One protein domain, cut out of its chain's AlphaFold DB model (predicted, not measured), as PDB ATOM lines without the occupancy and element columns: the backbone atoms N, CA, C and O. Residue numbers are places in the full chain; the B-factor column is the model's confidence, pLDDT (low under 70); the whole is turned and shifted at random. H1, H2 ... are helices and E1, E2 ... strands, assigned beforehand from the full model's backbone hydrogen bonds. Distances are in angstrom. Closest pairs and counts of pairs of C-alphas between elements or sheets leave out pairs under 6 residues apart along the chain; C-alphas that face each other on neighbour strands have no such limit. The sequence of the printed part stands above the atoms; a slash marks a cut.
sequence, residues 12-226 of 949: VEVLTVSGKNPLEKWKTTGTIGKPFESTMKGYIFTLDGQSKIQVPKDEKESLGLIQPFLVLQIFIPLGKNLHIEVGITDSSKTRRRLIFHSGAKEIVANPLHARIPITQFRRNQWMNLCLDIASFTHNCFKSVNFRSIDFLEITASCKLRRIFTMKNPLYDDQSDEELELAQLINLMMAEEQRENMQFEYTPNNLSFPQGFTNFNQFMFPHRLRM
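What this domain is: This is residues 12 to 226 of the 949 residues of the protein "DUF667 domain containing protein" of Oxytricha trifallax (UniProt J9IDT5). Two strongly twisted sheets stand partly face to face, with the short helix H1 wedged between them toward one end and the larger sheet curled round it. The longer helix H2 lies off to the side of both sheets, and a long loop, residues 191 to 214, leads from it back to the last strand, E13. The printed part has 215 residues with two named helices and thirteen named strands, in the order E1 to E10, H1, E11, E12, H2, E13; the class is mixed, helices and strands, with under half of the residues in named elements. The larger sheet is mixed and runs E2 E4 E11 E6 E7 E9 E8; the other, of six strands, is branched at E12. The whole is compact, with a radius of gyration of the C-alphas of 16.7 A and spans of 46 by 42 by 32 A.

How they stand to each other: The N and O pairs named here are within hydrogen-bond range. E1, residues 12 to 16, is antiparallel to E12, residues 158 to 166 (N 14 and O 163, 2.8 A). E3, residues 45 to 47, is antiparallel to E12 on the same side as E1 (N 45 and O 160, 2.8 A). On the other side of E12 is E5, residues 69 to 75, antiparallel (N 71 and O 164, 2.8 A). E10, residues 126 to 132, is antiparallel to E5 (N 72 and O 129, 2.9 A), and E13, residues 215 to 219, is parallel to E10 (N 130 and O 217, 2.8 A). In the larger sheet, E4, residues 52 to 55, is antiparallel to edge strand E2, residues 27 to 29 (N 27 and O 54, 2.8 A), and to E11, residues 146 to 156 (N 55 and O 152, 2.8 A). E6, residues 82 to 90, is antiparallel to E11 (N 85 and O 153, 2.8 A) and forms a hairpin with E7, residues 95 to 101 (N 86 and O 98, 2.8 A). E9, residues 113 to 117, is parallel to E7 (N 99 and O 114, 2.8 A) and forms a hairpin with edge strand E8, residues 108 to 110 (N 110 and O 113, 2.8 A). H1, residues 133 to 140, is on this sheet, its closest C-alphas to E11 being those of Ala 134 and Phe 146, 5.1 A; it only grazes the branched sheet, with residues 133 to 136. H2, residues 176 to 190, is on neither sheet and apart from H1. Every O i to N i+4 pair is within range in H1, and 10 of 11 in H2.

Where its parts are: E1 begins at C-alpha 12 (52.370, 54.155, 155.910). E6 is 25.2 A long; E11, 26.8 A, bends by 61 degrees at residue 150, and E12, 21.9 A, by 69 degrees at residue 161. H1, 10.3 A, begins at C-alpha 133 (45.823, 61.495, 144.802); H2 is 20.8 A long. E13 ends at C-alpha 219 (47.050, 55.696, 137.786).

The domain as a whole: The two farthest C-alphas, of Lys 20 and Glu 191, are 47.4 A apart. The printed part has no cut. The links E2 to E3, E4 to E5 and H2 to E13 are long. The mean pLDDT of the printed part is 88.6; residues 174 to 197 and 225 to 226 are under 70.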
ATOM      1  N   VAL A  12      53.185  54.283 154.685       96.62
ATOM      2  CA  VAL A  12      52.370  54.155 155.910       96.62
ATOM      3  C   VAL A  12      51.268  53.119 155.683       96.62
ATOM      4  O   VAL A  12      50.415  53.291 154.814       96.62
ATOM      5  N   GLU A  13      51.272  52.031 156.460       95.62
ATOM      6  CA  GLU A  13      50.282  50.952 156.340       95.62
ATOM      7  C   GLU A  13      48.945  51.335 157.005       95.62
ATOM      8  O   GLU A  13      48.894  51.707 158.181       95.62
ATOM      9  N   VAL A  14      47.852  51.244 156.240       96.06
ATOM     10  CA  VAL A  14      46.490  51.650 156.638       96.06
ATOM     11  C   VAL A  14      45.589  50.430 156.866       96.06
ATOM     12  O   VAL A  14      44.753  50.428 157.772       96.06
ATOM     13  N   LEU A  15      45.784  49.368 156.074       96.06
ATOM     14  CA  LEU A  15      45.157  48.060 156.250       96.06
ATOM     15  C   LEU A  15      46.164  46.942 155.992       96.06
ATOM     16  O   LEU A  15      46.842  46.927 154.967       96.06
ATOM     17  N   THR A  16      46.143  45.944 156.868       93.75
ATOM     18  CA  THR A  16      46.770  44.637 156.669       93.75
ATOM     19  C   THR A  16      45.777  43.560 157.096       93.75
ATOM     20  O   THR A  16      44.981  43.790 158.003       93.75
ATOM     21  N   VAL A  17      45.778  42.389 156.456       91.75
ATOM     22  CA  VAL A  17      44.911  41.265 156.875       91.75
ATOM     23  C   VAL A  17      45.479  40.548 158.118       91.75
ATOM     24  O   VAL A  17      44.757  39.830 158.818       91.75
ATOM     25  N   SER A  18      46.765  40.756 158.414       86.69
ATOM     26  CA  SER A  18      47.477  40.206 159.571       86.69
ATOM     27  C   SER A  18      46.955  40.731 160.916       86.69
ATOM     28  O   SER A  18      46.345  41.793 161.008       86.69
ATOM     29  N   GLY A  19      47.226  39.987 161.993       86.31
ATOM     30  CA  GLY A  19      46.796  40.337 163.351       86.31
ATOM     31  C   GLY A  19      45.385  39.853 163.713       86.31
ATOM     32  O   GLY A  19      44.714  39.175 162.932       86.31
ATOM     33  N   LYS A  20      44.964  40.170 164.949       85.25
ATOM     34  CA  LYS A  20      43.709  39.685 165.555       85.25
ATOM     35  C   LYS A  20      42.474  40.371 164.958       85.25
ATOM     36  O   LYS A  20      41.667  39.705 164.319       85.25
ATOM     37  N   ASN A  21      42.382  41.697 165.104       89.62
ATOM     38  CA  ASN A  21      41.233  42.509 164.684       89.62
ATOM     39  C   ASN A  21      41.624  43.553 163.609       89.62
ATOM     40  O   ASN A  21      41.529  44.755 163.851       89.62
ATOM     41  N   PRO A  22      42.070  43.146 162.407       91.25
ATOM     42  CA  PRO A  22      42.538  44.078 161.370       91.25
ATOM     43  C   PRO A  22      41.502  45.139 160.936       91.25
ATOM     44  O   PRO A  22      41.877  46.235 160.527       91.25
ATOM     45  N   LEU A  23      40.203  44.846 161.071       93.81
ATOM     46  CA  LEU A  23      39.101  45.761 160.737       93.81
ATOM     47  C   LEU A  23      38.558  46.560 161.943       93.81
ATOM     48  O   LEU A  23      37.536  47.218 161.819       93.81
ATOM     49  N   GLU A  24      39.222  46.553 163.106       91.44
ATOM     50  CA  GLU A  24      38.755  47.250 164.324       91.44
ATOM     51  C   GLU A  24      38.508  48.755 164.113       91.44
ATOM     52  O   GLU A  24      37.495  49.308 164.554       91.44
ATOM     53  N   LYS A  25      39.424  49.398 163.379       91.69
ATOM     54  CA  LYS A  25      39.384  50.823 163.010       91.69
ATOM     55  C   LYS A  25      38.412  51.135 161.863       91.69
ATOM     56  O   LYS A  25      38.200  52.305 161.554       91.69
ATOM     57  N   TRP A  26      37.834  50.112 161.238       95.62
ATOM     58  CA  TRP A  26      37.012  50.231 160.039       95.62
ATOM     59  C   TRP A  26      35.518  50.137 160.386       95.62
ATOM     60  O   TRP A  26      35.089  49.382 161.260       95.62
ATOM     61  N   LYS A  27      34.701  50.913 159.675       95.62
ATOM     62  CA  LYS A  27      33.252  50.731 159.572       95.62
ATOM     63  C   LYS A  27      33.001  49.712 158.465       95.62
ATOM     64  O   LYS A  27      33.428  49.903 157.329       95.62
ATOM     65  N   THR A  28      32.352  48.611 158.817       95.12
ATOM     66  CA  THR A  28      32.055  47.488 157.925       95.12
ATOM     67  C   THR A  28      30.555  47.403 157.664       95.12
ATOM     68  O   THR A  28      29.736  47.731 158.522       95.12
ATOM     69  N   THR A  29      30.163  46.989 156.462       94.25
ATOM     70  CA  THR A  29      28.759  46.743 156.096       94.25
ATOM     71  C   THR A  29      28.704  45.608 155.076       94.25
ATOM     72  O   THR A  29      29.574  45.517 154.211       94.25
ATOM     73  N   GLY A  30      27.700  44.734 155.177       90.12
ATOM     74  CA  GLY A  30      27.627  43.507 154.377       90.12
ATOM     75  C   GLY A  30      28.572  42.401 154.867       90.12
ATOM     76  O   GLY A  30      29.105  42.459 155.978       90.12
ATOM     77  N   THR A  31      28.758  41.377 154.036       88.50
ATOM     78  CA  THR A  31      29.519  40.168 154.374       88.50
ATOM     79  C   THR A  31      30.946  40.284 153.858       88.50
ATOM     80  O   THR A  31      31.203  40.106 152.670       88.50
ATOM     81  N   ILE A  32      31.891  40.546 154.761       94.19
ATOM     82  CA  ILE A  32      33.322  40.581 154.436       94.19
ATOM     83  C   ILE A  32      33.942  39.257 154.877       94.19
ATOM     84  O   ILE A  32      34.102  38.999 156.071       94.19
ATOM     85  N   GLY A  33      34.282  38.406 153.912       91.62
ATOM     86  CA  GLY A  33      35.003  37.169 154.190       91.62
ATOM     87  C   GLY A  33      36.470  37.446 154.523       91.62
ATOM     88  O   GLY A  33      37.060  38.367 153.960       91.62
ATOM     89  N   LYS A  34      37.082  36.611 155.372       94.81
ATOM     90  CA  LYS A  34      38.548  36.510 155.513       94.81
ATOM     91  C   LYS A  34      39.053  35.113 155.095       94.81
ATOM     92  O   LYS A  34      39.510  34.356 155.954       94.81
ATOM     93  N   PRO A  35      38.899  34.698 153.821       95.31
ATOM     94  CA  PRO A  35      39.375  33.393 153.373       95.31
ATOM     95  C   PRO A  35      40.907  33.350 153.280       95.31
ATOM     96  O   PRO A  35      41.580  34.379 153.182       95.31
ATOM     97  N   PHE A  36      41.451  32.134 153.286       94.56
ATOM     98  CA  PHE A  36      42.838  31.874 152.916       94.56
ATOM     99  C   PHE A  36      42.921  31.669 151.398       94.56
ATOM    100  O   PHE A  36      42.285  30.773 150.849       94.56
ATOM    101  N   GLU A  37      43.693  32.512 150.724       93.38
ATOM    102  CA  GLU A  37      43.954  32.455 149.290       93.38
ATOM    103  C   GLU A  37      45.199  31.586 149.058       93.38
ATOM    104  O   GLU A  37      46.319  31.952 149.427       93.38
ATOM    105  N   SER A  38      45.000  30.402 148.474       90.56
ATOM    106  CA  SER A  38      46.052  29.392 148.301       90.56
ATOM    107  C   SER A  38      47.172  29.861 147.374       90.56
ATOM    108  O   SER A  38      48.341  29.603 147.659       90.56
ATOM    109  N   THR A  39      46.826  30.604 146.317       88.25
ATOM    110  CA  THR A  39      47.774  31.132 145.323       88.25
ATOM    111  C   THR A  39      48.842  32.022 145.963       88.25
ATOM    112  O   THR A  39      50.020  31.898 145.641       88.25
ATOM    113  N   MET A  40      48.455  32.857 146.933       87.81
ATOM    114  CA  MET A  40      49.360  33.749 147.670       87.81
ATOM    115  C   MET A  40      49.776  33.214 149.050       87.81
ATOM    116  O   MET A  40      50.437  33.925 149.806       87.81
ATOM    117  N   LYS A  41      49.363  31.987 149.399       89.81
ATOM    118  CA  LYS A  41      49.609  31.329 150.696       89.81
ATOM    119  C   LYS A  41      49.285  32.228 151.903       89.81
ATOM    120  O   LYS A  41      50.021  32.242 152.890       89.81
ATOM    121  N   GLY A  42      48.197  32.997 151.833       91.44
ATOM    122  CA  GLY A  42      47.887  34.020 152.833       91.44
ATOM    123  C   GLY A  42      46.408  34.370 152.932       91.44
ATOM    124  O   GLY A  42      45.618  34.086 152.038       91.44
ATOM    125  N   TYR A  43      46.025  35.005 154.039       94.75
ATOM    126  CA  TYR A  43      44.666  35.512 154.218       94.75
ATOM    127  C   TYR A  43      44.447  36.815 153.442       94.75
ATOM    128  O   TYR A  43      45.320  37.684 153.402       94.75
ATOM    129  N   ILE A  44      43.238  36.967 152.910       95.69
ATOM    130  CA  ILE A  44      42.729  38.170 152.238       95.69
ATOM    131  C   ILE A  44      41.409  38.598 152.868       95.69
ATOM    132  O   ILE A  44      40.792  37.817 153.586       95.69
ATOM    133  N   PHE A  45      40.938  39.802 152.556       96.44
ATOM    134  CA  PHE A  45      39.514  40.110 152.616       96.44
ATOM    135  C   PHE A  45      38.864  39.862 151.259       96.44
ATOM    136  O   PHE A  45      39.445  40.195 150.225       96.44
ATOM    137  N   THR A  46      37.640  39.346 151.273       95.62
ATOM    138  CA  THR A  46      36.749  39.340 150.110       95.62
ATOM    139  C   THR A  46      35.553  40.222 150.428       95.62
ATOM    140  O   THR A  46      34.836  39.963 151.397       95.62
ATOM    141  N   LEU A  47      35.356  41.263 149.624       95.06
ATOM    142  CA  LEU A  47      34.132  42.052 149.591       95.06
ATOM    143  C   LEU A  47      33.285  41.516 148.437       95.06
ATOM    144  O   LEU A  47      33.820  41.291 147.354       95.06
ATOM    145  N   ASP A  48      31.981  41.343 148.649       88.38
ATOM    146  CA  ASP A  48      31.064  40.917 147.590       88.38
ATOM    147  C   ASP A  48      29.731  41.671 147.588       88.38
ATOM    148  O   ASP A  48      29.200  42.057 148.635       88.38
ATOM    149  N   GLY A  49      29.170  41.866 146.391       83.50
ATOM    150  CA  GLY A  49      27.845  42.453 146.187       83.50
ATOM    151  C   GLY A  49      27.764  43.912 146.643       83.50
ATOM    152  O   GLY A  49      28.273  44.800 145.969       83.50
ATOM    153  N   GLN A  50      27.103  44.151 147.777       84.25
ATOM    154  CA  GLN A  50      26.963  45.473 148.413       84.25
ATOM    155  C   GLN A  50      27.891  45.656 149.630       84.25
ATOM    156  O   GLN A  50      27.733  46.606 150.396       84.25
ATOM    157  N   SER A  51      28.847  44.745 149.839       94.00
ATOM    158  CA  SER A  51      29.772  44.831 150.969       94.00
ATOM    159  C   SER A  51      30.692  46.050 150.852       94.00
ATOM    160  O   SER A  51      31.115  46.431 149.758       94.00
ATOM    161  N   LYS A  52      30.978  46.660 152.003       94.88
ATOM    162  CA  LYS A  52      31.633  47.962 152.146       94.88
ATOM    163  C   LYS A  52      32.581  47.957 153.341       94.88
ATOM    164  O   LYS A  52      32.211  47.512 154.431       94.88
ATOM    165  N   ILE A  53      33.768  48.524 153.147       96.81
ATOM    166  CA  ILE A  53      34.683  48.918 154.223       96.81
ATOM    167  C   ILE A  53      34.984  50.412 154.118       96.81
ATOM    168  O   ILE A  53      35.154  50.943 153.024       96.81
ATOM    169  N   GLN A  54      35.039  51.091 155.258       96.94
ATOM    170  CA  GLN A  54      35.201  52.539 155.365       96.94
ATOM    171  C   GLN A  54      36.124  52.868 156.548       96.94
ATOM    172  O   GLN A  54      35.975  52.288 157.625       96.94
ATOM    173  N   VAL A  55      37.068  53.794 156.376       97.31
ATOM    174  CA  VAL A  55      37.966  54.280 157.435       97.31
ATOM    175  C   VAL A  55      38.146  55.804 157.317       97.31
ATOM    176  O   VAL A  55      38.353  56.300 156.210       97.31
ATOM    177  N   PRO A  56      38.086  56.585 158.415       96.12
ATOM    178  CA  PRO A  56      37.788  56.184 159.792       96.12
ATOM    179  C   PRO A  56      36.348  55.677 159.989       96.12
ATOM    180  O   PRO A  56      35.482  55.829 159.128       96.12
ATOM    181  N   LYS A  57      36.103  55.059 161.150       93.56
ATOM    182  CA  LYS A  57      34.795  54.505 161.534       93.56
ATOM    183  C   LYS A  57      33.729  55.577 161.821       93.56
ATOM    184  O   LYS A  57      32.548  55.320 161.599       93.56
ATOM    185  N   ASP A  58      34.151  56.755 162.288       90.62
ATOM    186  CA  ASP A  58      33.338  57.973 162.425       90.62
ATOM    187  C   ASP A  58      33.787  59.002 161.377       90.62
ATOM    188  O   ASP A  58      34.961  59.359 161.317       90.62
ATOM    189  N   GLU A  59      32.849  59.507 160.577       83.12
ATOM    190  CA  GLU A  59      33.067  60.491 159.502       83.12
ATOM    191  C   GLU A  59      33.501  61.884 160.015       83.12
ATOM    192  O   GLU A  59      34.004  62.718 159.249       83.12
ATOM    193  N   LYS A  60      33.355  62.141 161.323       87.12
ATOM    194  CA  LYS A  60      33.914  63.326 161.993       87.12
ATOM    195  C   LYS A  60      35.426  63.221 162.176       87.12
ATOM    196  O   LYS A  60      36.128  64.226 162.002       87.12
ATOM    197  N   GLU A  61      35.932  62.026 162.497       92.81
ATOM    198  CA  GLU A  61      37.371  61.770 162.527       92.81
ATOM    199  C   GLU A  61      37.966  61.974 161.120       92.81
ATOM    200  O   GLU A  61      37.264  62.062 160.112       92.81
ATOM    201  N   SER A  62      39.286  62.117 161.041       93.94
ATOM    202  CA  SER A  62      39.988  62.143 159.767       93.94
ATOM    203  C   SER A  62      41.289  61.340 159.841       93.94
ATOM    204  O   SER A  62      41.939  61.282 160.898       93.94
ATOM    205  N   LEU A  63      41.657  60.676 158.741       96.25
ATOM    206  CA  LEU A  63      42.908  59.921 158.640       96.25
ATOM    207  C   LEU A  63      44.098  60.857 158.865       96.25
ATOM    208  O   LEU A  63      44.829  60.661 159.837       96.25
ATOM    209  N   GLY A  64      44.228  61.911 158.057       96.50
ATOM    210  CA  GLY A  64      45.354  62.840 158.094       96.50
ATOM    211  C   GLY A  64      46.641  62.243 157.525       96.50
ATOM    212  O   GLY A  64      47.710  62.520 158.060       96.50
ATOM    213  N   LEU A  65      46.524  61.399 156.494       97.69
ATOM    214  CA  LEU A  65      47.656  60.816 155.771       97.69
ATOM    215  C   LEU A  65      48.190  61.842 154.764       97.69
ATOM    216  O   LEU A  65      47.459  62.242 153.860       97.69
ATOM    217  N   ILE A  66      49.440  62.279 154.919       96.75
ATOM    218  CA  ILE A  66      50.039  63.342 154.079       96.75
ATOM    219  C   ILE A  66      50.796  62.826 152.844       96.75
ATOM    220  O   ILE A  66      51.277  63.617 152.039       96.75
ATOM    221  N   GLN A  67      50.929  61.509 152.697       96.00
ATOM    222  CA  GLN A  67      51.591  60.881 151.554       96.00
ATOM    223  C   GLN A  67      50.646  60.873 150.327       96.00
ATOM    224  O   GLN A  67      49.481  60.498 150.483       96.00
ATOM    225  N   PRO A  68      51.103  61.306 149.133       94.88
ATOM    226  CA  PRO A  68      50.219  61.596 147.997       94.88
ATOM    227  C   PRO A  68      49.814  60.366 147.173       94.88
ATOM    228  O   PRO A  68      48.806  60.420 146.471       94.88
ATOM    229  N   PHE A  69      50.565  59.266 147.249       96.69
ATOM    230  CA  PHE A  69      50.259  58.042 146.512       96.69
ATOM    231  C   PHE A  69      49.502  57.064 147.408       96.69
ATOM    232  O   PHE A  69      49.979  56.717 148.489       96.69
ATOM    233  N   LEU A  70      48.327  56.612 146.969       98.38
ATOM    234  CA  LEU A  70      47.523  55.605 147.666       98.38
ATOM    235  C   LEU A  70      47.634  54.266 146.935       98.38
ATOM    236  O   LEU A  70      47.197  54.159 145.793       98.38
ATOM    237  N   VAL A  71      48.171  53.246 147.603       98.31
ATOM    238  CA  VAL A  71      48.379  51.909 147.038       98.31
ATOM    239  C   VAL A  71      47.410  50.901 147.651       98.31
ATOM    240  O   VAL A  71      47.331  50.736 148.873       98.31
ATOM    241  N   LEU A  72      46.685  50.186 146.790       98.31
ATOM    242  CA  LEU A  72      45.801  49.085 147.159       98.31
ATOM    243  C   LEU A  72      46.330  47.773 146.579       98.31
ATOM    244  O   LEU A  72      46.475  47.644 145.366       98.31
ATOM    245  N   GLN A  73      46.548  46.774 147.432       97.38
ATOM    246  CA  GLN A  73      46.838  45.411 146.986       97.38
ATOM    247  C   GLN A  73      45.533  44.663 146.765       97.38
ATOM    248  O   GLN A  73      44.943  44.125 147.708       97.38
ATOM    249  N   ILE A  74      45.072  44.683 145.518       97.25
ATOM    250  CA  ILE A  74      43.700  44.366 145.121       97.25
ATOM    251  C   ILE A  74      43.672  43.351 143.970       97.25
ATOM    252  O   ILE A  74      44.581  43.295 143.144       97.25
ATOM    253  N   PHE A  75      42.605  42.560 143.909       96.56
ATOM    254  CA  PHE A  75      42.206  41.784 142.737       96.56
ATOM    255  C   PHE A  75      40.778  42.176 142.369       96.56
ATOM    256  O   PHE A  75      39.865  42.106 143.202       96.56
ATOM    257  N   ILE A  76      40.589  42.573 141.112       95.56
ATOM    258  CA  ILE A  76      39.310  43.030 140.564       95.56
ATOM    259  C   ILE A  76      38.808  41.951 139.589       95.56
ATOM    260  O   ILE A  76      39.415  41.775 138.530       95.56
ATOM    261  N   PRO A  77      37.739  41.197 139.907       95.00
ATOM    262  CA  PRO A  77      37.249  40.149 139.014       95.00
ATOM    263  C   PRO A  77      36.663  40.716 137.709       95.00
ATOM    264  O   PRO A  77      36.169  41.848 137.657       95.00
ATOM    265  N   LEU A  78      36.677  39.904 136.647       92.69
ATOM    266  CA  LEU A  78      36.039  40.243 135.370       92.69
ATOM    267  C   LEU A  78      34.533  40.480 135.544       92.69
ATOM    268  O   LEU A  78      33.871  39.816 136.344       92.69
ATOM    269  N   GLY A  79      33.995  41.460 134.812       90.00
ATOM    270  CA  GLY A  79      32.571  41.820 134.848       90.00
ATOM    271  C   GLY A  79      32.044  42.340 136.195       90.00
ATOM    272  O   GLY A  79      30.841  42.550 136.328       90.00
ATOM    273  N   LYS A  80      32.897  42.541 137.213       91.88
ATOM    274  CA  LYS A  80      32.482  43.064 138.522       91.88
ATOM    275  C   LYS A  80      32.697  44.570 138.636       91.88
ATOM    276  O   LYS A  80      33.718  45.117 138.217       91.88
ATOM    277  N   ASN A  81      31.724  45.228 139.257       91.75
ATOM    278  CA  ASN A  81      31.834  46.632 139.623       91.75
ATOM    279  C   ASN A  81      32.755  46.803 140.832       91.75
ATOM    280  O   ASN A  81      32.734  45.989 141.753       91.75
ATOM    281  N   LEU A  82      33.507  47.901 140.821       94.38
ATOM    282  CA  LEU A  82      34.295  48.410 141.939       94.38
ATOM    283  C   LEU A  82      33.934  49.887 142.145       94.38
ATOM    284  O   LEU A  82      33.654  50.602 141.176       94.38
ATOM    285  N   HIS A  83      33.940  50.339 143.398       95.81
ATOM    286  CA  HIS A  83      33.797  51.749 143.754       95.81
ATOM    287  C   HIS A  83      34.677  52.073 144.967       95.81
ATOM    288  O   HIS A  83      34.438  51.561 146.066       95.81
ATOM    289  N   ILE A  84      35.682  52.925 144.750       97.69
ATOM    290  CA  ILE A  84      36.610  53.447 145.760       97.69
ATOM    291  C   ILE A  84      36.346  54.948 145.913       97.69
ATOM    292  O   ILE A  84      36.417  55.696 144.940       97.69
ATOM    293  N   GLU A  85      36.072  55.399 147.133       97.88
ATOM    294  CA  GLU A  85      35.868  56.810 147.463       97.88
ATOM    295  C   GLU A  85      36.976  57.290 148.408       97.88
ATOM    296  O   GLU A  85      37.109  56.814 149.535       97.88
ATOM    297  N   VAL A  86      37.783  58.242 147.936       98.50
ATOM    298  CA  VAL A  86      38.896  58.846 148.678       98.50
ATOM    299  C   VAL A  86      38.492  60.261 149.079       98.50
ATOM    300  O   VAL A  86      38.354  61.143 148.231       98.50
ATOM    301  N   GLY A  87      38.286  60.496 150.371       98.06
ATOM    302  CA  GLY A  87      38.035  61.832 150.904       98.06
ATOM    303  C   GLY A  87      39.351  62.522 151.246       98.06
ATOM    304  O   GLY A  87      40.167  61.975 151.990       98.06
ATOM    305  N   ILE A  88      39.551  63.722 150.710       98.06
ATOM    306  CA  ILE A  88      40.783  64.507 150.833       98.06
ATOM    307  C   ILE A  88      40.498  65.868 151.462       98.06
ATOM    308  O   ILE A  88      39.422  66.433 151.264       98.06
ATOM    309  N   THR A  89      41.471  66.417 152.184       97.50
ATOM    310  CA  THR A  89      41.535  67.853 152.485       97.50
ATOM    311  C   THR A  89      42.546  68.506 151.545       97.50
ATOM    312  O   THR A  89      43.615  67.944 151.285       97.50
ATOM    313  N   ASP A  90      42.222  69.699 151.053       96.19
ATOM    314  CA  ASP A  90      43.082  70.492 150.168       96.19
ATOM    315  C   ASP A  90      43.825  71.642 150.892       96.19
ATOM    316  O   ASP A  90      43.711  71.833 152.110       96.19
ATOM    317  N   SER A  91      44.594  72.430 150.138       95.12
ATOM    318  CA  SER A  91      45.293  73.636 150.606       95.12
ATOM    319  C   SER A  91      44.352  74.726 151.144       95.12
ATOM    320  O   SER A  91      44.711  75.429 152.089       95.12
ATOM    321  N   SER A  92      43.123  74.823 150.620       94.69
ATOM    322  CA  SER A  92      42.063  75.715 151.127       94.69
ATOM    323  C   SER A  92      41.411  75.221 152.431       94.69
ATOM    324  O   SER A  92      40.578  75.917 153.006       94.69
ATOM    325  N   LYS A  93      41.822  74.040 152.928       94.44
ATOM    326  CA  LYS A  93      41.247  73.305 154.072       94.44
ATOM    327  C   LYS A  93      39.824  72.790 153.815       94.44
ATOM    328  O   LYS A  93      39.124  72.410 154.755       94.44
ATOM    329  N   THR A  94      39.415  72.721 152.551       96.00
ATOM    330  CA  THR A  94      38.119  72.193 152.125       96.00
ATOM    331  C   THR A  94      38.209  70.669 152.017       96.00
ATOM    332  O   THR A  94      39.140  70.140 151.406       96.00
ATOM    333  N   ARG A  95      37.239  69.947 152.600       96.00
ATOM    334  CA  ARG A  95      37.084  68.496 152.394       96.00
ATOM    335  C   ARG A  95      36.399  68.249 151.044       96.00
ATOM    336  O   ARG A  95      35.303  68.761 150.817       96.00
ATOM    337  N   ARG A  96      37.017  67.451 150.172       97.44
ATOM    338  CA  ARG A  96      36.484  67.022 148.865       97.44
ATOM    339  C   ARG A  96      36.576  65.501 148.726       97.44
ATOM    340  O   ARG A  96      37.152  64.835 149.583       97.44
ATOM    341  N   ARG A  97      36.003  64.936 147.659       98.06
ATOM    342  CA  ARG A  97      36.013  63.486 147.396       98.06
ATOM    343  C   ARG A  97      36.433  63.139 145.970       98.06
ATOM    344  O   ARG A  97      35.958  63.763 145.029       98.06
ATOM    345  N   LEU A  98      37.261  62.115 145.812       98.44
ATOM    346  CA  LEU A  98      37.592  61.483 144.536       98.44
ATOM    347  C   LEU A  98      36.902  60.113 144.504       98.44
ATOM    348  O   LEU A  98      37.167  59.270 145.358       98.44
ATOM    349  N   ILE A  99      35.978  59.915 143.567       98.12
ATOM    350  CA  ILE A  99      35.071  58.761 143.515       98.12
ATOM    351  C   ILE A  99      35.392  57.949 142.259       98.12
ATOM    352  O   ILE A  99      34.885  58.232 141.173       98.12
ATOM    353  N   PHE A 100      36.246  56.943 142.407       97.44
ATOM    354  CA  PHE A 100      36.688  56.039 141.349       97.44
ATOM    355  C   PHE A 100      35.680  54.889 141.216       97.44
ATOM    356  O   PHE A 100      35.621  54.032 142.099       97.44
ATOM    357  N   HIS A 101      34.857  54.848 140.158       94.38
ATOM    358  CA  HIS A 101      33.795  53.833 140.049       94.38
ATOM    359  C   HIS A 101      33.521  53.319 138.629       94.38
ATOM    360  O   HIS A 101      33.552  54.071 137.658       94.38
ATOM    361  N   SER A 102      33.161  52.031 138.516       92.12
ATOM    362  CA  SER A 102      32.899  51.333 137.234       92.12
ATOM    363  C   SER A 102      31.806  51.957 136.354       92.12
ATOM    364  O   SER A 102      31.697  51.608 135.186       92.12
ATOM    365  N   GLY A 103      30.973  52.838 136.911       87.00
ATOM    366  CA  GLY A 103      29.846  53.468 136.214       87.00
ATOM    367  C   GLY A 103      30.121  54.874 135.670       87.00
ATOM    368  O   GLY A 103      29.182  55.519 135.216       87.00
ATOM    369  N   ALA A 104      31.348  55.391 135.780       89.44
ATOM    370  CA  ALA A 104      31.742  56.638 135.127       89.44
ATOM    371  C   ALA A 104      32.315  56.338 133.735       89.44
ATOM    372  O   ALA A 104      33.104  55.405 133.583       89.44
ATOM    373  N   LYS A 105      31.928  57.145 132.739       89.31
ATOM    374  CA  LYS A 105      32.538  57.155 131.398       89.31
ATOM    375  C   LYS A 105      33.675  58.178 131.291       89.31
ATOM    376  O   LYS A 105      34.681  57.911 130.651       89.31
ATOM    377  N   GLU A 106      33.522  59.317 131.958       90.81
ATOM    378  CA  GLU A 106      34.414  60.482 131.907       90.81
ATOM    379  C   GLU A 106      34.675  61.038 133.318       90.81
ATOM    380  O   GLU A 106      34.002  60.648 134.279       90.81
ATOM    381  N   ILE A 107      35.641  61.957 133.453       93.25
ATOM    382  CA  ILE A 107      35.902  62.657 134.719       93.25
ATOM    383  C   ILE A 107      34.881  63.791 134.893       93.25
ATOM    384  O   ILE A 107      34.982  64.826 134.239       93.25
ATOM    385  N   VAL A 108      33.933  63.631 135.819       94.94
ATOM    386  CA  VAL A 108      32.923  64.655 136.143       94.94
ATOM    387  C   VAL A 108      33.269  65.310 137.478       94.94
ATOM    388  O   VAL A 108      33.051  64.718 138.539       94.94
ATOM    389  N   ALA A 109      33.809  66.530 137.437       95.88
ATOM    390  CA  ALA A 109      34.256  67.267 138.619       95.88
ATOM    391  C   ALA A 109      33.273  68.373 139.051       95.88
ATOM    392  O   ALA A 109      33.033  69.339 138.333       95.88
ATOM    393  N   ASN A 110      32.756  68.247 140.274       95.62
ATOM    394  CA  ASN A 110      31.997  69.263 141.006       95.62
ATOM    395  C   ASN A 110      32.869  69.870 142.125       95.62
ATOM    396  O   ASN A 110      33.800  69.214 142.590       95.62
ATOM    397  N   PRO A 111      32.550  71.061 142.673       95.06
ATOM    398  CA  PRO A 111      33.388  71.714 143.688       95.06
ATOM    399  C   PRO A 111      33.736  70.859 144.920       95.06
ATOM    400  O   PRO A 111      34.823  71.011 145.469       95.06
ATOM    401  N   LEU A 112      32.851  69.951 145.350       96.81
ATOM    402  CA  LEU A 112      33.063  69.099 146.532       96.81
ATOM    403  C   LEU A 112      33.390  67.631 146.208       96.81
ATOM    404  O   LEU A 112      33.718  66.871 147.119       96.81
ATOM    405  N   HIS A 113      33.275  67.196 144.951       96.94
ATOM    406  CA  HIS A 113      33.566  65.813 144.569       96.94
ATOM    407  C   HIS A 113      33.846  65.668 143.072       96.94
ATOM    408  O   HIS A 113      33.210  66.329 142.260       96.94
ATOM    409  N   ALA A 114      34.721  64.739 142.700       97.81
ATOM    410  CA  ALA A 114      34.931  64.320 141.322       97.81
ATOM    411  C   ALA A 114      34.612  62.834 141.162       97.81
ATOM    412  O   ALA A 114      34.981  62.021 142.008       97.81
ATOM    413  N   ARG A 115      33.914  62.484 140.082       97.38
ATOM    414  CA  ARG A 115      33.626  61.105 139.677       97.38
ATOM    415  C   ARG A 115      34.604  60.726 138.576       97.38
ATOM    416  O   ARG A 115      34.750  61.484 137.625       97.38
ATOM    417  N   ILE A 116      35.290  59.601 138.735       97.12
ATOM    418  CA  ILE A 116      36.454  59.219 137.932       97.12
ATOM    419  C   ILE A 116      36.210  57.814 137.349       97.12
ATOM    420  O   ILE A 116      35.839  56.904 138.104       97.12
ATOM    421  N   PRO A 117      36.394  57.613 136.029       95.75
ATOM    422  CA  PRO A 117      36.242  56.313 135.387       95.75
ATOM    423  C   PRO A 117      37.377  55.366 135.786       95.75
ATOM    424  O   PRO A 117      38.519  55.778 135.972       95.75
ATOM    425  N   ILE A 118      37.056  54.074 135.889       93.88
ATOM    426  CA  ILE A 118      38.018  52.992 136.185       93.88
ATOM    427  C   ILE A 118      38.035  51.920 135.088       93.88
ATOM    428  O   ILE A 118      38.286  50.739 135.337       93.88
ATOM    429  N   THR A 119      37.729  52.337 133.859       88.69
ATOM    430  CA  THR A 119      37.795  51.514 132.642       88.69
ATOM    431  C   THR A 119      39.188  50.915 132.444       88.69
ATOM    432  O   THR A 119      39.301  49.742 132.113       88.69
ATOM    433  N   GLN A 120      40.231  51.696 132.739       87.56
ATOM    434  CA  GLN A 120      41.641  51.319 132.590       87.56
ATOM    435  C   GLN A 120      42.208  50.462 133.734       87.56
ATOM    436  O   GLN A 120      43.329  49.972 133.618       87.56
ATOM    437  N   PHE A 121      41.490  50.269 134.848       93.06
ATOM    438  CA  PHE A 121      41.993  49.408 135.927       93.06
ATOM    439  C   PHE A 121      42.033  47.959 135.425       93.06
ATOM    440  O   PHE A 121      40.996  47.422 135.017       93.06
ATOM    441  N   ARG A 122      43.214  47.326 135.472       91.81
ATOM    442  CA  ARG A 122      43.422  45.933 135.046       91.81
ATOM    443  C   ARG A 122      42.553  44.982 135.889       91.81
ATOM    444  O   ARG A 122      42.150  45.289 137.013       91.81
ATOM    445  N   ARG A 123      42.194  43.822 135.330       94.69
ATOM    446  CA  ARG A 123      41.205  42.885 135.906       94.69
ATOM    447  C   ARG A 123      41.674  41.441 135.769       94.69
ATOM    448  O   ARG A 123      42.568  41.149 134.989       94.69
ATOM    449  N   ASN A 124      41.064  40.543 136.539       95.19
ATOM    450  CA  ASN A 124      41.421  39.120 136.647       95.19
ATOM    451  C   ASN A 124      42.828  38.810 137.190       95.19
ATOM    452  O   ASN A 124      43.245  37.655 137.176       95.19
ATOM    453  N   GLN A 125      43.545  39.815 137.689       94.06
ATOM    454  CA  GLN A 125      44.903  39.698 138.210       94.06
ATOM    455  C   GLN A 125      45.049  40.456 139.533       94.06
ATOM    456  O   GLN A 125      44.264  41.357 139.838       94.06
ATOM    457  N   TRP A 126      46.049  40.071 140.325       96.06
ATOM    458  CA  TRP A 126      46.445  40.803 141.526       96.06
ATOM    459  C   TRP A 126      47.365  41.959 141.156       96.06
ATOM    460  O   TRP A 126      48.268  41.794 140.335       96.06
ATOM    461  N   MET A 127      47.163  43.115 141.785       95.75
ATOM    462  CA  MET A 127      47.965  44.304 141.514       95.75
ATOM    463  C   MET A 127      48.250  45.150 142.754       95.75
ATOM    464  O   MET A 127      47.456  45.164 143.695       95.75
ATOM    465  N   ASN A 128      49.360  45.892 142.715       97.31
ATOM    466  CA  ASN A 128      49.539  47.118 143.488       97.31
ATOM    467  C   ASN A 128      48.921  48.264 142.667       97.31
ATOM    468  O   ASN A 128      49.580  48.836 141.801       97.31
ATOM    469  N   LEU A 129      47.645  48.575 142.900       97.12
ATOM    470  CA  LEU A 129      46.972  49.711 142.267       97.12
ATOM    471  C   LEU A 129      47.394  50.994 142.990       97.12
ATOM    472  O   LEU A 129      46.952  51.229 144.115       97.12
ATOM    473  N   CYS A 130      48.246  51.800 142.361       96.69
ATOM    474  CA  CYS A 130      48.784  53.049 142.891       96.69
ATOM    475  C   CYS A 130      48.058  54.251 142.273       96.69
ATOM    476  O   CYS A 130      48.090  54.443 141.062       96.69
ATOM    477  N   LEU A 131      47.397  55.063 143.099       97.06
ATOM    478  CA  LEU A 131      46.655  56.252 142.676       97.06
ATOM    479  C   LEU A 131      47.419  57.522 143.085       97.06
ATOM    480  O   LEU A 131      47.655  57.723 144.279       97.06
ATOM    481  N   ASP A 132      47.753  58.406 142.138       95.31
ATOM    482  CA  ASP A 132      48.289  59.742 142.454       95.31
ATOM    483  C   ASP A 132      47.160  60.686 142.898       95.31
ATOM    484  O   ASP A 132      46.548  61.410 142.103       95.31
ATOM    485  N   ILE A 133      46.877  60.679 144.200       97.56
ATOM    486  CA  ILE A 133      45.823  61.495 144.802       97.56
ATOM    487  C   ILE A 133      46.143  62.994 144.694       97.56
ATOM    488  O   ILE A 133      45.215  63.804 144.624       97.56
ATOM    489  N   ALA A 134      47.421  63.383 144.620       94.44
ATOM    490  CA  ALA A 134      47.809  64.780 144.439       94.44
ATOM    491  C   ALA A 134      47.483  65.280 143.026       94.44
ATOM    492  O   ALA A 134      46.772  66.281 142.888       94.44
ATOM    493  N   SER A 135      47.895  64.545 141.991       92.69
ATOM    494  CA  SER A 135      47.570  64.876 140.598       92.69
ATOM    495  C   SER A 135      46.064  64.828 140.336       92.69
ATOM    496  O   SER A 135      45.526  65.736 139.701       92.69
ATOM    497  N   PHE A 136      45.341  63.832 140.870       95.12
ATOM    498  CA  PHE A 136      43.875  63.803 140.772       95.12
ATOM    499  C   PHE A 136      43.206  64.981 141.488       95.12
ATOM    500  O   PHE A 136      42.245  65.532 140.951       95.12
ATOM    501  N   THR A 137      43.718  65.414 142.645       95.81
ATOM    502  CA  THR A 137      43.210  66.610 143.339       95.81
ATOM    503  C   THR A 137      43.374  67.857 142.470       95.81
ATOM    504  O   THR A 137      42.393  68.561 142.248       95.81
ATOM    505  N   HIS A 138      44.574  68.101 141.937       91.94
ATOM    506  CA  HIS A 138      44.868  69.295 141.138       91.94
ATOM    507  C   HIS A 138      44.099  69.318 139.802       91.94
ATOM    508  O   HIS A 138      43.539  70.341 139.416       91.94
ATOM    509  N   ASN A 139      44.012  68.176 139.112       91.94
ATOM    510  CA  ASN A 139      43.326  68.068 137.821       91.94
ATOM    511  C   ASN A 139      41.797  68.202 137.947       91.94
ATOM    512  O   ASN A 139      41.159  68.808 137.088       91.94
ATOM    513  N   CYS A 140      41.203  67.671 139.024       95.06
ATOM    514  CA  CYS A 140      39.758  67.754 139.252       95.06
ATOM    515  C   CYS A 140      39.318  69.087 139.878       95.06
ATOM    516  O   CYS A 140      38.202  69.545 139.630       95.06
ATOM    517  N   PHE A 141      40.153  69.708 140.715       94.75
ATOM    518  CA  PHE A 141      39.788  70.890 141.491       94.75
ATOM    519  C   PHE A 141      40.763  72.037 141.197       94.75
ATOM    520  O   PHE A 141      41.877  72.085 141.717       94.75
ATOM    521  N   LYS A 142      40.318  72.986 140.363       87.19
ATOM    522  CA  LYS A 142      41.137  74.119 139.905       87.19
ATOM    523  C   LYS A 142      41.769  74.884 141.075       87.19
ATOM    524  O   LYS A 142      41.079  75.244 142.030       87.19
ATOM    525  N   SER A 143      43.062  75.179 140.942       86.81
ATOM    526  CA  SER A 143      43.833  76.054 141.838       86.81
ATOM    527  C   SER A 143      43.891  75.613 143.310       86.81
ATOM    528  O   SER A 143      44.142  76.444 144.184       86.81
ATOM    529  N   VAL A 144      43.706  74.320 143.606       92.00
ATOM    530  CA  VAL A 144      43.990  73.760 144.937       92.00
ATOM    531  C   VAL A 144      44.975  72.600 144.873       92.00
ATOM    532  O   VAL A 144      45.000  71.821 143.923       92.00
ATOM    533  N   ASN A 145      45.773  72.479 145.930       92.88
ATOM    534  CA  ASN A 145      46.776  71.432 146.072       92.88
ATOM    535  C   ASN A 145      46.313  70.425 147.128       92.88
ATOM    536  O   ASN A 145      45.608  70.778 148.076       92.88
ATOM    537  N   PHE A 146      46.723  69.169 146.980       95.38
ATOM    538  CA  PHE A 146      46.489  68.131 147.979       95.38
ATOM    539  C   PHE A 146      47.187  68.462 149.309       95.38
ATOM    540  O   PHE A 146      48.291  69.007 149.321       95.38
ATOM    541  N   ARG A 147      46.538  68.128 150.433       96.25
ATOM    542  CA  ARG A 147      47.083  68.333 151.786       96.25
ATOM    543  C   ARG A 147      47.023  67.077 152.657       96.25
ATOM    544  O   ARG A 147      47.956  66.838 153.419       96.25
ATOM    545  N   SER A 148      45.948  66.297 152.574       97.56
ATOM    546  CA  SER A 148      45.857  64.995 153.247       97.56
ATOM    547  C   SER A 148      44.746  64.115 152.679       97.56
ATOM    548  O   SER A 148      43.678  64.611 152.325       97.56
ATOM    549  N   ILE A 149      44.959  62.795 152.668       98.31
ATOM    550  CA  ILE A 149      43.864  61.820 152.635       98.31
ATOM    551  C   ILE A 149      43.286  61.759 154.048       98.31
ATOM    552  O   ILE A 149      44.007  61.605 155.037       98.31
ATOM    553  N   ASP A 150      41.972  61.894 154.150       97.44
ATOM    554  CA  ASP A 150      41.244  62.019 155.409       97.44
ATOM    555  C   ASP A 150      40.125  60.985 155.575       97.44
ATOM    556  O   ASP A 150      39.657  60.788 156.696       97.44
ATOM    557  N   PHE A 151      39.755  60.290 154.502       97.62
ATOM    558  CA  PHE A 151      38.746  59.234 154.466       97.62
ATOM    559  C   PHE A 151      39.048  58.280 153.302       97.62
ATOM    560  O   PHE A 151      39.497  58.722 152.244       97.62
ATOM    561  N   LEU A 152      38.776  56.989 153.479       98.06
ATOM    562  CA  LEU A 152      38.838  55.982 152.423       98.06
ATOM    563  C   LEU A 152      37.696  54.978 152.582       98.06
ATOM    564  O   LEU A 152      37.512  54.389 153.646       98.06
ATOM    565  N   GLU A 153      36.972  54.741 151.498       97.62
ATOM    566  CA  GLU A 153      35.902  53.757 151.396       97.62
ATOM    567  C   GLU A 153      36.094  52.881 150.156       97.62
ATOM    568  O   GLU A 153      36.460  53.366 149.087       97.62
ATOM    569  N   ILE A 154      35.844  51.578 150.299       97.19
ATOM    570  CA  ILE A 154      35.918  50.584 149.225       97.19
ATOM    571  C   ILE A 154      34.656  49.729 149.285       97.19
ATOM    572  O   ILE A 154      34.275  49.240 150.353       97.19
ATOM    573  N   THR A 155      34.011  49.551 148.135       94.56
ATOM    574  CA  THR A 155      32.736  48.838 148.005       94.56
ATOM    575  C   THR A 155      32.679  47.991 146.731       94.56
ATOM    576  O   THR A 155      33.447  48.216 145.789       94.56
ATOM    577  N   ALA A 156      31.712  47.068 146.701       86.75
ATOM    578  CA  ALA A 156      31.472  46.084 145.641       86.75
ATOM    579  C   ALA A 156      32.547  44.976 145.543       86.75
ATOM    580  O   ALA A 156      33.376  44.828 146.442       86.75
ATOM    581  N   SER A 157      32.448  44.103 144.531       91.00
ATOM    582  CA  SER A 157      33.147  42.807 144.521       91.00
ATOM    583  C   SER A 157      34.641  42.923 144.200       91.00
ATOM    584  O   SER A 157      35.019  43.109 143.041       91.00
ATOM    585  N   CYS A 158      35.495  42.727 145.206       95.44
ATOM    586  CA  CYS A 158      36.952  42.653 145.065       95.44
ATOM    587  C   CYS A 158      37.595  41.781 146.159       95.44
ATOM    588  O   CYS A 158      37.030  41.585 147.239       95.44
ATOM    589  N   LYS A 159      38.808  41.274 145.896       96.31
ATOM    590  CA  LYS A 159      39.684  40.725 146.947       96.31
ATOM    591  C   LYS A 159      40.732  41.772 147.318       96.31
ATOM    592  O   LYS A 159      41.231  42.473 146.441       96.31
ATOM    593  N   LEU A 160      41.085  41.861 148.596       96.38
ATOM    594  CA  LEU A 160      41.936  42.915 149.147       96.38
ATOM    595  C   LEU A 160      42.920  42.339 150.177       96.38
ATOM    596  O   LEU A 160      42.510  41.674 151.126       96.38
ATOM    597  N   ARG A 161      44.221  42.603 150.004       95.69
ATOM    598  CA  ARG A 161      45.302  42.099 150.878       95.69
ATOM    599  C   ARG A 161      45.847  43.173 151.826       95.69
ATOM    600  O   ARG A 161      46.045  42.898 153.008       95.69
ATOM    601  N   ARG A 162      46.116  44.378 151.313       96.31
ATOM    602  CA  ARG A 162      46.643  45.528 152.069       96.31
ATOM    603  C   ARG A 162      46.213  46.852 151.445       96.31
ATOM    604  O   ARG A 162      45.861  46.898 150.266       96.31
ATOM    605  N   ILE A 163      46.307  47.920 152.231       98.06
ATOM    606  CA  ILE A 163      46.234  49.316 151.782       98.06
ATOM    607  C   ILE A 163      47.339  50.078 152.510       98.06
ATOM    608  O   ILE A 163      47.466  49.964 153.732       98.06
ATOM    609  N   PHE A 164      48.116  50.866 151.780       97.88
ATOM    610  CA  PHE A 164      49.146  51.742 152.327       97.88
ATOM    611  C   PHE A 164      49.270  53.006 151.472       97.88
ATOM    612  O   PHE A 164      48.850  53.022 150.319       97.88
ATOM    613  N   THR A 165      49.826  54.075 152.030       97.88
ATOM    614  CA  THR A 165      50.282  55.223 151.234       97.88
ATOM    615  C   THR A 165      51.782  55.133 150.980       97.88
ATOM    616  O   THR A 165      52.473  54.435 151.721       97.88
ATOM    617  N   MET A 166      52.283  55.832 149.959       95.62
ATOM    618  CA  MET A 166      53.712  55.985 149.663       95.62
ATOM    619  C   MET A 166      54.096  57.449 149.433       95.62
ATOM    620  O   MET A 166      53.280  58.261 148.987       95.62
ATOM    621  N   LYS A 167      55.355  57.788 149.736       91.56
ATOM    622  CA  LYS A 167      55.935  59.109 149.435       91.56
ATOM    623  C   LYS A 167      56.094  59.330 147.923       91.56
ATOM    624  O   LYS A 167      55.793  60.420 147.443       91.56
ATOM    625  N   ASN A 168      56.537  58.292 147.220       89.38
ATOM    626  CA  ASN A 168      56.928  58.282 145.811       89.38
ATOM    627  C   ASN A 168      56.017  57.337 144.991       89.38
ATOM    628  O   ASN A 168      55.363  56.472 145.589       89.38
ATOM    629  N   PRO A 169      55.908  57.507 143.656       89.50
ATOM    630  CA  PRO A 169      55.081  56.641 142.819       89.50
ATOM    631  C   PRO A 169      55.679  55.235 142.727       89.50
ATOM    632  O   PRO A 169      56.888  55.049 142.871       89.50
ATOM    633  N   LEU A 170      54.830  54.245 142.440       88.31
ATOM    634  CA  LEU A 170      55.316  52.913 142.087       88.31
ATOM    635  C   LEU A 170      55.766  52.886 140.628       88.31
ATOM    636  O   LEU A 170      55.091  53.478 139.783       88.31
ATOM    637  N   TYR A 171      56.840  52.141 140.338       84.88
ATOM    638  CA  TYR A 171      57.070  51.602 138.992       84.88
ATOM    639  C   TYR A 171      55.800  50.922 138.472       84.88
ATOM    640  O   TYR A 171      54.973  50.450 139.251       84.88
ATOM    641  N   ASP A 172      55.632  50.912 137.157       83.69
ATOM    642  CA  ASP A 172      54.390  50.542 136.494       83.69
ATOM    643  C   ASP A 172      54.712  49.549 135.378       83.69
ATOM    644  O   ASP A 172      55.444  49.882 134.448       83.69
ATOM    645  N   ASP A 173      54.215  48.318 135.494       81.25
ATOM    646  CA  ASP A 173      54.786  47.153 134.796       81.25
ATOM    647  C   ASP A 173      54.260  47.004 133.342       81.25
ATOM    648  O   ASP A 173      54.032  45.891 132.862       81.25
ATOM    649  N   GLN A 174      53.947  48.111 132.659       67.94
ATOM    650  CA  GLN A 174      53.243  48.091 131.368       67.94
ATOM    651  C   GLN A 174      54.117  47.578 130.215       67.94
ATOM    652  O   GLN A 174      55.342  47.596 130.269       67.94
ATOM    653  N   SER A 175      53.446  47.148 129.145       54.41
ATOM    654  CA  SER A 175      54.048  46.802 127.855       54.41
ATOM    655  C   SER A 175      54.612  48.029 127.135       54.41
ATOM    656  O   SER A 175      54.121  49.141 127.328       54.41
ATOM    657  N   ASP A 176      55.595  47.810 126.262       54.31
ATOM    658  CA  ASP A 176      56.528  48.834 125.767       54.31
ATOM    659  C   ASP A 176      55.868  50.026 125.038       54.31
ATOM    660  O   ASP A 176      56.332  51.156 125.171       54.31
ATOM    661  N   GLU A 177      54.724  49.832 124.372       56.19
ATOM    662  CA  GLU A 177      53.915  50.928 123.794       56.19
ATOM    663  C   GLU A 177      53.499  51.989 124.836       56.19
ATOM    664  O   GLU A 177      53.414  53.183 124.543       56.19
ATOM    665  N   GLU A 178      53.229  51.574 126.078       56.19
ATOM    666  CA  GLU A 178      52.856  52.485 127.164       56.19
ATOM    667  C   GLU A 178      54.098  53.061 127.874       56.19
ATOM    668  O   GLU A 178      53.968  54.009 128.650       56.19
ATOM    669  N   LEU A 179      55.305  52.551 127.579       58.16
ATOM    670  CA  LEU A 179      56.577  53.070 128.089       58.16
ATOM    671  C   LEU A 179      56.986  54.357 127.364       58.16
ATOM    672  O   LEU A 179      57.358  55.319 128.033       58.16
ATOM    673  N   GLU A 180      56.850  54.429 126.035       57.00
ATOM    674  CA  GLU A 180      57.037  55.683 125.282       57.00
ATOM    675  C   GLU A 180      56.064  56.763 125.771       57.00
ATOM    676  O   GLU A 180      56.446  57.904 126.044       57.00
ATOM    677  N   LEU A 181      54.802  56.379 125.985       58.16
ATOM    678  CA  LEU A 181      53.794  57.267 126.548       58.16
ATOM    679  C   LEU A 181      54.128  57.678 127.994       58.16
ATOM    680  O   LEU A 181      53.942  58.839 128.359       58.16
ATOM    681  N   ALA A 182      54.641  56.767 128.823       59.09
ATOM    682  CA  ALA A 182      55.097  57.089 130.172       59.09
ATOM    683  C   ALA A 182      56.305  58.042 130.160       59.09
ATOM    684  O   ALA A 182      56.353  58.947 130.990       59.09
ATOM    685  N   GLN A 183      57.231  57.907 129.207       58.06
ATOM    686  CA  GLN A 183      58.342  58.844 129.011       58.06
ATOM    687  C   GLN A 183      57.836  60.230 128.585       58.06
ATOM    688  O   GLN A 183      58.199  61.222 129.215       58.06
ATOM    689  N   LEU A 184      56.934  60.310 127.601       55.62
ATOM    690  CA  LEU A 184      56.320  61.569 127.158       55.62
ATOM    691  C   LEU A 184      55.528  62.255 128.285       55.62
ATOM    692  O   LEU A 184      55.569  63.473 128.444       55.62
ATOM    693  N   ILE A 185      54.831  61.475 129.112       60.91
ATOM    694  CA  ILE A 185      54.124  61.978 130.293       60.91
ATOM    695  C   ILE A 185      55.097  62.425 131.387       60.91
ATOM    696  O   ILE A 185      54.849  63.451 132.016       60.91
ATOM    697  N   ASN A 186      56.187  61.695 131.625       59.34
ATOM    698  CA  ASN A 186      57.213  62.104 132.581       59.34
ATOM    699  C   ASN A 186      57.886  63.410 132.132       59.34
ATOM    700  O   ASN A 186      58.119  64.271 132.973       59.34
ATOM    701  N   LEU A 187      58.090  63.603 130.824       52.16
ATOM    702  CA  LEU A 187      58.561  64.858 130.237       52.16
ATOM    703  C   LEU A 187      57.566  66.009 130.504       52.16
ATOM    704  O   LEU A 187      57.944  67.019 131.092       52.16
ATOM    705  N   MET A 188      56.274  65.814 130.208       50.66
ATOM    706  CA  MET A 188      55.223  66.807 130.507       50.66
ATOM    707  C   MET A 188      55.026  67.073 132.015       50.66
ATOM    708  O   MET A 188      54.609  68.162 132.396       50.66
ATOM    709  N   MET A 189      55.290  66.100 132.898       57.34
ATOM    710  CA  MET A 189      55.210  66.297 134.357       57.34
ATOM    711  C   MET A 189      56.485  66.907 134.960       57.34
ATOM    712  O   MET A 189      56.413  67.515 136.036       57.34
ATOM    713  N   ALA A 190      57.627  66.775 134.280       53.66
ATOM    714  CA  ALA A 190      58.853  67.490 134.609       53.66
ATOM    715  C   ALA A 190      58.718  68.991 134.297       53.66
ATOM    716  O   ALA A 190      59.102  69.798 135.138       53.66
ATOM    717  N   GLU A 191      58.097  69.360 133.167       47.53
ATOM    718  CA  GLU A 191      57.925  70.769 132.759       47.53
ATOM    719  C   GLU A 191      57.096  71.635 133.733       47.53
ATOM    720  O   GLU A 191      57.292  72.850 133.746       47.53
ATOM    721  N   GLU A 192      56.198  71.067 134.556       51.31
ATOM    722  CA  GLU A 192      55.378  71.872 135.486       51.31
ATOM    723  C   GLU A 192      55.766  71.810 136.978       51.31
ATOM    724  O   GLU A 192      55.757  72.874 137.600       51.31
ATOM    725  N   GLN A 193      56.046  70.649 137.610       51.38
ATOM    726  CA  GLN A 193      56.214  70.622 139.090       51.38
ATOM    727  C   GLN A 193      57.163  69.597 139.755       51.38
ATOM    728  O   GLN A 193      57.345  69.714 140.970       51.38
ATOM    729  N   ARG A 194      57.739  68.578 139.090       54.22
ATOM    730  CA  ARG A 194      58.461  67.503 139.827       54.22
ATOM    731  C   ARG A 194      59.773  66.996 139.203       54.22
ATOM    732  O   ARG A 194      59.880  65.828 138.847       54.22
ATOM    733  N   GLU A 195      60.817  67.824 139.258       46.16
ATOM    734  CA  GLU A 195      62.217  67.479 138.910       46.16
ATOM    735  C   GLU A 195      62.820  66.293 139.705       46.16
ATOM    736  O   GLU A 195      63.817  65.715 139.295       46.16
ATOM    737  N   ASN A 196      62.240  65.928 140.858       53.69
ATOM    738  CA  ASN A 196      62.804  64.952 141.806       53.69
ATOM    739  C   ASN A 196      61.880  63.743 142.091       53.69
ATOM    740  O   ASN A 196      61.944  63.140 143.165       53.69
ATOM    741  N   MET A 197      60.975  63.388 141.171       64.94
ATOM    742  CA  MET A 197      60.047  62.263 141.372       64.94
ATOM    743  C   MET A 197      60.661  60.913 140.969       64.94
ATOM    744  O   MET A 197      60.338  60.339 139.932       64.94
ATOM    745  N   GLN A 198      61.531  60.392 141.831       76.31
ATOM    746  CA  GLN A 198      62.050  59.030 141.720       76.31
ATOM    747  C   GLN A 198      60.917  58.003 141.888       76.31
ATOM    748  O   GLN A 198      60.169  58.055 142.865       76.31
ATOM    749  N   PHE A 199      60.804  57.062 140.949       83.38
ATOM    750  CA  PHE A 199      59.911  55.906 141.063       83.38
ATOM    751  C   PHE A 199      60.507  54.859 142.018       83.38
ATOM    752  O   PHE A 199      61.723  54.670 142.071       83.38
ATOM    753  N   GLU A 200      59.655  54.178 142.784       87.12
ATOM    754  CA  GLU A 200      60.048  53.167 143.773       87.12
ATOM    755  C   GLU A 200      59.334  51.830 143.530       87.12
ATOM    756  O   GLU A 200      58.267  51.761 142.923       87.12
ATOM    757  N   TYR A 201      59.899  50.737 144.044       87.88
ATOM    758  CA  TYR A 201      59.175  49.469 144.181       87.88
ATOM    759  C   TYR A 201      58.438  49.416 145.526       87.88
ATOM    760  O   TYR A 201      58.801  50.104 146.481       87.88
ATOM    761  N   THR A 202      57.414  48.562 145.637       90.06
ATOM    762  CA  THR A 202      56.704  48.370 146.913       90.06
ATOM    763  C   THR A 202      57.688  47.881 147.992       90.06
ATOM    764  O   THR A 202      58.312  46.839 147.780       90.06
ATOM    765  N   PRO A 203      57.795  48.545 149.165       92.06
ATOM    766  CA  PRO A 203      58.741  48.163 150.215       92.06
ATOM    767  C   PRO A 203      58.654  46.686 150.631       92.06
ATOM    768  O   PRO A 203      57.562  46.124 150.740       92.06
ATOM    769  N   ASN A 204      59.799  46.065 150.933       89.38
ATOM    770  CA  ASN A 204      59.934  44.615 151.170       89.38
ATOM    771  C   ASN A 204      59.025  44.039 152.277       89.38
ATOM    772  O   ASN A 204      58.710  42.853 152.269       89.38
ATOM    773  N   ASN A 205      58.587  44.854 153.241       90.81
ATOM    774  CA  ASN A 205      57.648  44.456 154.297       90.81
ATOM    775  C   ASN A 205      56.166  44.532 153.868       90.81
ATOM    776  O   ASN A 205      55.299  43.965 154.545       90.81
ATOM    777  N   LEU A 206      55.870  45.233 152.770       93.88
ATOM    778  CA  LEU A 206      54.538  45.455 152.197       93.88
ATOM    779  C   LEU A 206      54.297  44.642 150.913       93.88
ATOM    780  O   LEU A 206      53.144  44.339 150.600       93.88
ATOM    781  N   SER A 207      55.357  44.245 150.206       92.94
ATOM    782  CA  SER A 207      55.316  43.518 148.932       92.94
ATOM    783  C   SER A 207      54.490  42.220 148.969       92.94
ATOM    784  O   SER A 207      54.140  41.675 150.031       92.94
ATOM    785  N   PHE A 208      54.110  41.733 147.786       93.50
ATOM    786  CA  PHE A 208      53.524  40.401 147.627       93.50
ATOM    787  C   PHE A 208      54.545  39.299 147.984       93.50
ATOM    788  O   PHE A 208      55.747  39.561 148.006       93.50
ATOM    789  N   PRO A 209      54.096  38.070 148.311       91.44
ATOM    790  CA  PRO A 209      55.005  36.957 148.591       91.44
ATOM    791  C   PRO A 209      55.957  36.689 147.416       91.44
ATOM    792  O   PRO A 209      55.568  36.830 146.259       91.44
ATOM    793  N   GLN A 210      57.192  36.271 147.697       87.00
ATOM    794  CA  GLN A 210      58.172  35.977 146.648       87.00
ATOM    795  C   GLN A 210      57.655  34.882 145.695       87.00
ATOM    796  O   GLN A 210      57.102  33.875 146.138       87.00
ATOM    797  N   GLY A 211      57.820  35.098 144.386       85.62
ATOM    798  CA  GLY A 211      57.307  34.208 143.338       85.62
ATOM    799  C   GLY A 211      55.799  34.318 143.071       85.62
ATOM    800  O   GLY A 211      55.275  33.549 142.271       85.62
ATOM    801  N   PHE A 212      55.084  35.246 143.716       92.19
ATOM    802  CA  PHE A 212      53.667  35.485 143.444       92.19
ATOM    803  C   PHE A 212      53.470  36.473 142.286       92.19
ATOM    804  O   PHE A 212      53.823  37.650 142.402       92.19
ATOM    805  N   THR A 213      52.854  36.016 141.194       91.06
ATOM    806  CA  THR A 213      52.509  36.861 140.044       91.06
ATOM    807  C   THR A 213      51.572  37.993 140.463       91.06
ATOM    808  O   THR A 213      50.434  37.769 140.878       91.06
ATOM    809  N   ASN A 214      52.065  39.220 140.350       92.50
ATOM    810  CA  ASN A 214      51.344  40.459 140.614       92.50
ATOM    811  C   ASN A 214      51.845  41.534 139.639       92.50
ATOM    812  O   ASN A 214      52.839  41.312 138.954       92.50
ATOM    813  N   PHE A 215      51.138  42.656 139.570       91.81
ATOM    814  CA  PHE A 215      51.405  43.744 138.630       91.81
ATOM    815  C   PHE A 215      51.324  45.096 139.351       91.81
ATOM    816  O   PHE A 215      50.376  45.332 140.099       91.81
ATOM    817  N   ASN A 216      52.259  46.009 139.145       93.12
ATOM    818  CA  ASN A 216      52.140  47.384 139.614       93.12
ATOM    819  C   ASN A 216      51.384  48.207 138.565       93.12
ATOM    820  O   ASN A 216      51.823  48.262 137.423       93.12
ATOM    821  N   GLN A 217      50.250  48.819 138.936       92.44
ATOM    822  CA  GLN A 217      49.508  49.724 138.049       92.44
ATOM    823  C   GLN A 217      49.476  51.145 138.624       92.44
ATOM    824  O   GLN A 217      48.812  51.384 139.636       92.44
ATOM    825  N   PHE A 218      50.136  52.091 137.960       91.69
ATOM    826  CA  PHE A 218      50.157  53.506 138.324       91.69
ATOM    827  C   PHE A 218      49.091  54.310 137.564       91.69
ATOM    828  O   PHE A 218      49.075  54.372 136.338       91.69
ATOM    829  N   MET A 219      48.193  54.953 138.311       91.00
ATOM    830  CA  MET A 219      47.050  55.696 137.786       91.00
ATOM    831  C   MET A 219      47.104  57.170 138.183       91.00
ATOM    832  O   MET A 219      47.156  57.531 139.361       91.00
ATOM    833  N   PHE A 220      46.988  58.026 137.174       89.69
ATOM    834  CA  PHE A 220      46.990  59.484 137.271       89.69
ATOM    835  C   PHE A 220      46.116  60.069 136.135       89.69
ATOM    836  O   PHE A 220      45.764  59.345 135.198       89.69
ATOM    837  N   PRO A 221      45.723  61.359 136.184       87.94
ATOM    838  CA  PRO A 221      44.616  61.878 135.370       87.94
ATOM    839  C   PRO A 221      44.783  61.771 133.852       87.94
ATOM    840  O   PRO A 221      43.796  61.574 133.145       87.94
ATOM    841  N   HIS A 222      46.009  61.915 133.337       80.50
ATOM    842  CA  HIS A 222      46.242  61.987 131.895       80.50
ATOM    843  C   HIS A 222      45.999  60.662 131.167       80.50
ATOM    844  O   HIS A 222      45.444  60.698 130.069       80.50
ATOM    845  N   ARG A 223      46.279  59.501 131.784       78.19
ATOM    846  CA  ARG A 223      46.003  58.198 131.147       78.19
ATOM    847  C   ARG A 223      44.541  58.022 130.780       78.19
ATOM    848  O   ARG A 223      44.247  57.612 129.661       78.19
ATOM    849  N   LEU A 224      43.625  58.434 131.660       77.25
ATOM    850  CA  LEU A 224      42.178  58.294 131.457       77.25
ATOM    851  C   LEU A 224      41.665  58.989 130.182       77.25
ATOM    852  O   LEU A 224      40.619  58.599 129.666       77.25
ATOM    853  N   ARG A 225      42.395  59.982 129.647       65.06
ATOM    854  CA  ARG A 225      42.054  60.661 128.385       65.06
ATOM    855  C   ARG A 225      42.349  59.818 127.139       65.06
ATOM    856  O   ARG A 225      41.742  60.054 126.104       65.06
ATOM    857  N   MET A 226      43.265  58.854 127.210       51.12
ATOM    858  CA  MET A 226      43.783  58.169 126.015       51.12
ATOM    859  C   MET A 226      43.027  56.890 125.642       51.12
ATOM    860  O   MET A 226      43.234  56.351 124.560       51.12
TER     861      MET A 226